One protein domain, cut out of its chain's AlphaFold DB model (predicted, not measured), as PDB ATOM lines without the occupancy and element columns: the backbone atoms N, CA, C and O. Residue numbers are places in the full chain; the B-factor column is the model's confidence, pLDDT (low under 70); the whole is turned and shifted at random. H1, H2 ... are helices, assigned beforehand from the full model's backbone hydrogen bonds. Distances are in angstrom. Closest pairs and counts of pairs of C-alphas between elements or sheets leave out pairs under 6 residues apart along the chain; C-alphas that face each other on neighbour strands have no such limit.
ATOM      1  N   TRP A 182     -42.320  36.726 -45.454       73.38
ATOM      2  CA  TRP A 182     -42.883  37.016 -44.131       73.38
ATOM      3  C   TRP A 182     -43.766  35.872 -43.625       73.38
ATOM      4  O   TRP A 182     -43.646  35.488 -42.467       73.38
ATOM      5  N   GLY A 183     -44.584  35.269 -44.490       76.81
ATOM      6  CA  GLY A 183     -45.399  34.100 -44.155       76.81
ATOM      7  C   GLY A 183     -44.558  32.879 -43.779       76.81
ATOM      8  O   GLY A 183     -44.857  32.205 -42.799       76.81
ATOM      9  N   ARG A 184     -43.451  32.628 -44.488       77.38
ATOM     10  CA  ARG A 184     -42.505  31.552 -44.155       77.38
ATOM     11  C   ARG A 184     -41.783  31.814 -42.836       77.38
ATOM     12  O   ARG A 184     -41.616  30.888 -42.048       77.38
ATOM     13  N   LEU A 185     -41.375  33.057 -42.585       75.50
ATOM     14  CA  LEU A 185     -40.821  33.476 -41.297       75.50
ATOM     15  C   LEU A 185     -41.830  33.266 -40.169       75.50
ATOM     16  O   LEU A 185     -41.460  32.697 -39.149       75.50
ATOM     17  N   LEU A 186     -43.092  33.635 -40.388       78.88
ATOM     18  CA  LEU A 186     -44.164  33.488 -39.411       78.88
ATOM     19  C   LEU A 186     -44.527  32.021 -39.162       78.88
ATOM     20  O   LEU A 186     -44.750  31.631 -38.025       78.88
ATOM     21  N   TYR A 187     -44.542  31.184 -40.201       77.56
ATOM     22  CA  TYR A 187     -44.747  29.742 -40.065       77.56
ATOM     23  C   TYR A 187     -43.605  29.098 -39.281       77.56
ATOM     24  O   TYR A 187     -43.839  28.301 -38.379       77.56
ATOM     25  N   ARG A 188     -42.357  29.477 -39.582       85.00
ATOM     26  CA  ARG A 188     -41.184  28.934 -38.894       85.00
ATOM     27  C   ARG A 188     -41.110  29.419 -37.451       85.00
ATOM     28  O   ARG A 188     -40.817  28.620 -36.570       85.00
ATOM     29  N   SER A 189     -41.436  30.686 -37.195       69.75
ATOM     30  CA  SER A 189     -41.541  31.205 -35.835       69.75
ATOM     31  C   SER A 189     -42.692  30.542 -35.089       69.75
ATOM     32  O   SER A 189     -42.487  30.128 -33.962       69.75
ATOM     33  N   ALA A 190     -43.855  30.341 -35.713       76.62
ATOM     34  CA  ALA A 190     -44.982  29.641 -35.104       76.62
ATOM     35  C   ALA A 190     -44.663  28.170 -34.804       76.62
ATOM     36  O   ALA A 190     -45.001  27.700 -33.727       76.62
ATOM     37  N   ALA A 191     -43.975  27.452 -35.694       74.50
ATOM     38  CA  ALA A 191     -43.560  26.068 -35.464       74.50
ATOM     39  C   ALA A 191     -42.552  25.957 -34.305       74.50
ATOM     40  O   ALA A 191     -42.671  25.074 -33.452       74.50
ATOM     41  N   VAL A 192     -41.598  26.891 -34.225       79.19
ATOM     42  CA  VAL A 192     -40.650  26.982 -33.104       79.19
ATOM     43  C   VAL A 192     -41.369  27.380 -31.815       79.19
ATOM     44  O   VAL A 192     -41.144  26.767 -30.777       79.19
ATOM     45  N   SER A 193     -42.283  28.350 -31.869       71.31
ATOM     46  CA  SER A 193     -43.081  28.783 -30.721       71.31
ATOM     47  C   SER A 193     -44.025  27.691 -30.235       71.31
ATOM     48  O   SER A 193     -44.167  27.528 -29.032       71.31
ATOM     49  N   PHE A 194     -44.630  26.909 -31.127       72.62
ATOM     50  CA  PHE A 194     -45.471  25.770 -30.771       72.62
ATOM     51  C   PHE A 194     -44.644  24.669 -30.104       72.62
ATOM     52  O   PHE A 194     -45.051  24.138 -29.076       72.62
ATOM     53  N   SER A 195     -43.440  24.399 -30.616       72.94
ATOM     54  CA  SER A 195     -42.492  23.467 -29.991       72.94
ATOM     55  C   SER A 195     -42.045  23.954 -28.606       72.94
ATOM     56  O   SER A 195     -42.010  23.178 -27.656       72.94
ATOM     57  N   ALA A 196     -41.781  25.254 -28.455       67.38
ATOM     58  CA  ALA A 196     -41.431  25.866 -27.175       67.38
ATOM     59  C   ALA A 196     -42.610  25.885 -26.186       67.38
ATOM     60  O   ALA A 196     -42.422  25.660 -24.993       67.38
ATOM     61  N   PHE A 197     -43.831  26.108 -26.670       65.62
ATOM     62  CA  PHE A 197     -45.043  26.097 -25.856       65.62
ATOM     63  C   PHE A 197     -45.365  24.683 -25.354       65.62
ATOM     64  O   PHE A 197     -45.651  24.503 -24.173       65.62
ATOM     65  N   GLN A 198     -45.205  23.670 -26.211       62.50
ATOM     66  CA  GLN A 198     -45.310  22.253 -25.842       62.50
ATOM     67  C   GLN A 198     -44.269  21.847 -24.791       62.50
ATOM     68  O   GLN A 198     -44.568  21.088 -23.867       62.50
ATOM     69  N   LEU A 199     -43.056  22.399 -24.885       61.53
ATOM     70  CA  LEU A 199     -42.009  22.209 -23.883       61.53
ATOM     71  C   LEU A 199     -42.372  22.869 -22.539       61.53
ATOM     72  O   LEU A 199     -42.047  22.336 -21.480       61.53
ATOM     73  N   TYR A 200     -43.084  24.001 -22.576       57.97
ATOM     74  CA  TYR A 200     -43.505  24.749 -21.389       57.97
ATOM     75  C   TYR A 200     -44.685  24.104 -20.650       57.97
ATOM     76  O   TYR A 200     -44.764  24.187 -19.423       57.97
ATOM     77  N   SER A 201     -45.578  23.408 -21.360       64.50
ATOM     78  CA  SER A 201     -46.693  22.674 -20.747       64.50
ATOM     79  C   SER A 201     -46.244  21.540 -19.810       64.50
ATOM     80  O   SER A 201     -47.035  21.112 -18.974       64.50
ATOM     81  N   ASN A 202     -44.984  21.084 -19.886       62.41
ATOM     82  CA  ASN A 202     -44.427  20.060 -18.999       62.41
ATOM     83  C   ASN A 202     -43.342  20.627 -18.055       62.41
ATOM     84  O   ASN A 202     -42.171  20.722 -18.437       62.41
ATOM     85  N   PRO A 203     -43.660  20.911 -16.772       61.00
ATOM     86  CA  PRO A 203     -42.711  21.505 -15.818       61.00
ATOM     87  C   PRO A 203     -41.506  20.604 -15.494       61.00
ATOM     88  O   PRO A 203     -40.504  21.070 -14.950       61.00
ATOM     89  N   TRP A 204     -41.586  19.316 -15.829       70.88
ATOM     90  CA  TRP A 204     -40.504  18.345 -15.673       70.88
ATOM     91  C   TRP A 204     -39.451  18.462 -16.784       70.88
ATOM     92  O   TRP A 204     -38.258  18.424 -16.486       70.88
ATOM     93  N   LEU A 205     -39.865  18.693 -18.039       64.94
ATOM     94  CA  LEU A 205     -38.933  18.911 -19.154       64.94
ATOM     95  C   LEU A 205     -38.186  20.233 -19.000       64.94
ATOM     96  O   LEU A 205     -36.981  20.287 -19.226       64.94
ATOM     97  N   LEU A 206     -38.873  21.283 -18.543       66.44
ATOM     98  CA  LEU A 206     -38.240  22.577 -18.303       66.44
ATOM     99  C   LEU A 206     -37.122  22.471 -17.253       66.44
ATOM    100  O   LEU A 206     -36.039  23.022 -17.437       66.44
ATOM    101  N   ARG A 207     -37.344  21.701 -16.180       68.75
ATOM    102  CA  ARG A 207     -36.313  21.419 -15.170       68.75
ATOM    103  C   ARG A 207     -35.146  20.615 -15.734       68.75
ATOM    104  O   ARG A 207     -34.003  20.941 -15.423       68.75
ATOM    105  N   ALA A 208     -35.414  19.618 -16.578       75.44
ATOM    106  CA  ALA A 208     -34.370  18.830 -17.227       75.44
ATOM    107  C   ALA A 208     -33.487  19.706 -18.132       75.44
ATOM    108  O   ALA A 208     -32.268  19.708 -17.975       75.44
ATOM    109  N   VAL A 209     -34.092  20.531 -18.989       75.44
ATOM    110  CA  VAL A 209     -33.374  21.443 -19.893       75.44
ATOM    111  C   VAL A 209     -32.555  22.473 -19.113       75.44
ATOM    112  O   VAL A 209     -31.376  22.655 -19.395       75.44
ATOM    113  N   VAL A 210     -33.125  23.097 -18.077       76.38
ATOM    114  CA  VAL A 210     -32.387  24.050 -17.228       76.38
ATOM    115  C   VAL A 210     -31.228  23.364 -16.499       76.38
ATOM    116  O   VAL A 210     -30.141  23.931 -16.421       76.38
ATOM    117  N   SER A 211     -31.414  22.133 -16.011       77.25
ATOM    118  CA  SER A 211     -30.336  21.374 -15.365       77.25
ATOM    119  C   SER A 211     -29.223  20.974 -16.339       77.25
ATOM    120  O   SER A 211     -28.051  21.043 -15.977       77.25
ATOM    121  N   ALA A 212     -29.568  20.642 -17.586       76.38
ATOM    122  CA  ALA A 212     -28.610  20.322 -18.639       76.38
ATOM    123  C   ALA A 212     -27.821  21.564 -19.077       76.38
ATOM    124  O   ALA A 212     -26.597  21.513 -19.173       76.38
ATOM    125  N   ILE A 213     -28.494  22.706 -19.247       82.88
ATOM    126  CA  ILE A 213     -27.850  23.994 -19.546       82.88
ATOM    127  C   ILE A 213     -26.919  24.409 -18.403       82.88
ATOM    128  O   ILE A 213     -25.805  24.876 -18.648       82.88
ATOM    129  N   TRP A 214     -27.339  24.209 -17.153       80.00
ATOM    130  CA  TRP A 214     -26.512  24.490 -15.982       80.00
ATOM    131  C   TRP A 214     -25.283  23.578 -15.922       80.00
ATOM    132  O   TRP A 214     -24.175  24.050 -15.670       80.00
ATOM    133  N   ALA A 215     -25.456  22.279 -16.171       77.44
ATOM    134  CA  ALA A 215     -24.360  21.315 -16.202       77.44
ATOM    135  C   ALA A 215     -23.363  21.623 -17.331       77.44
ATOM    136  O   ALA A 215     -22.157  21.645 -17.085       77.44
ATOM    137  N   SER A 216     -23.864  21.951 -18.524       71.06
ATOM    138  CA  SER A 216     -23.051  22.354 -19.675       71.06
ATOM    139  C   SER A 216     -22.296  23.658 -19.405       71.06
ATOM    140  O   SER A 216     -21.080  23.709 -19.569       71.06
ATOM    141  N   SER A 217     -22.961  24.677 -18.844       73.62
ATOM    142  CA  SER A 217     -22.317  25.948 -18.468       73.62
ATOM    143  C   SER A 217     -21.204  25.754 -17.441       73.62
ATOM    144  O   SER A 217     -20.180  26.429 -17.501       73.62
ATOM    145  N   LYS A 218     -21.376  24.810 -16.509       72.25
ATOM    146  CA  LYS A 218     -20.367  24.489 -15.497       72.25
ATOM    147  C   LYS A 218     -19.164  23.756 -16.094       72.25
ATOM    148  O   LYS A 218     -18.039  24.042 -15.702       72.25
ATOM    149  N   LEU A 219     -19.394  22.855 -17.048       73.94
ATOM    150  CA  LEU A 219     -18.342  22.170 -17.805       73.94
ATOM    151  C   LEU A 219     -17.529  23.149 -18.659       73.94
ATOM    152  O   LEU A 219     -16.304  23.082 -18.669       73.94
ATOM    153  N   LEU A 220     -18.206  24.095 -19.309       72.88
ATOM    154  CA  LEU A 220     -17.577  25.118 -20.143       72.88
ATOM    155  C   LEU A 220     -16.756  26.110 -19.305       72.88
ATOM    156  O   LEU A 220     -15.638  26.447 -19.680       72.88
ATOM    157  N   TYR A 221     -17.254  26.509 -18.130       64.44
ATOM    158  CA  TYR A 221     -16.487  27.324 -17.179       64.44
ATOM    159  C   TYR A 221     -15.287  26.576 -16.579       64.44
ATOM    160  O   TYR A 221     -14.245  27.182 -16.351       64.44
ATOM    161  N   ALA A 222     -15.415  25.270 -16.331       63.66
ATOM    162  CA  ALA A 222     -14.337  24.446 -15.783       63.66
ATOM    163  C   ALA A 222     -13.212  24.151 -16.791       63.66
ATOM    164  O   ALA A 222     -12.113  23.812 -16.376       63.66
ATOM    165  N   GLN A 223     -13.471  24.274 -18.096       58.00
ATOM    166  CA  GLN A 223     -12.461  24.138 -19.157       58.00
ATOM    167  C   GLN A 223     -11.645  25.426 -19.388       58.00
ATOM    168  O   GLN A 223     -10.645  25.390 -20.099       58.00
ATOM    169  N   VAL A 224     -12.077  26.564 -18.828       57.66
ATOM    170  CA  VAL A 224     -11.471  27.892 -19.056       57.66
ATOM    171  C   VAL A 224     -10.570  28.354 -17.891       57.66
ATOM    172  O   VAL A 224      -9.828  29.322 -18.057       57.66
ATOM    173  N   VAL A 225     -10.595  27.669 -16.740       48.97
ATOM    174  CA  VAL A 225      -9.719  27.915 -15.567       48.97
ATOM    175  C   VAL A 225      -8.579  26.909 -15.541       48.97
ATOM    176  O   VAL A 225      -7.421  27.355 -15.387       48.97
TER     177      VAL A 225
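Overview. This is residues 182 to 225 of the 225 residues of an uncharacterized protein of Raphidocelis subcapitata (UniProt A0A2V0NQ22). Two helices of nearly equal length, H2 and H1, make an open V, meeting near their ends at a corner and spreading apart from there. The V lies flat, with both helices as its arms and no other part between them. The printed part has 44 residues with two named helices, in the order H1, H2, and no named strand; its class is all helix. It is extended, with a radius of gyration of the C-alphas of 15.3 A, and its C-alphas span 46 by 25 by 5 A.

Arrangement. H2, residues 203 to 222, is the longest helix. H1, residues 182 to 200, comes before it, and a tight link of 2 residues joins the two. The helices only just touch, and only at the corner by their link, with 3 pairs of C-alphas within 8 A. H1 touches H2 with residues 199 to 200 alone, and H2 touches H1 with residues 205 to 206 alone; the closest C-alphas of the two are those of Tyr 200 and Leu 206, 6.5 A apart. The lines of H1 and H2 are about perpendicular, at 82 degrees, and their centres are 23.1 A apart. In H1 and H2 every O i to N i+4 pair is within hydrogen-bond range.

Along the chain. H2 measures 28.5 A from C-alpha 203 at (-42.711, 21.505, -15.818) to C-alpha 222 at (-14.337, 24.446, -15.783). H1 measures 25.8 A from C-alpha 182 at (-42.883, 37.016, -44.131) to C-alpha 200 at (-43.505, 24.749, -21.389).

Size, cuts and confidence. The two C-alphas farthest apart, those of Gly 183 and Val 225, are 46.1 A from each other. Residues 182 to 195, 200 to 205 and 210 to 225 stand free. The printed part has no cut and ends at Val 225, the chain's last residue. The mean pLDDT of the printed part is 70.8, and it is under 70 at residue 189, residues 196 to 203, 205 to 207 and 221 to 225.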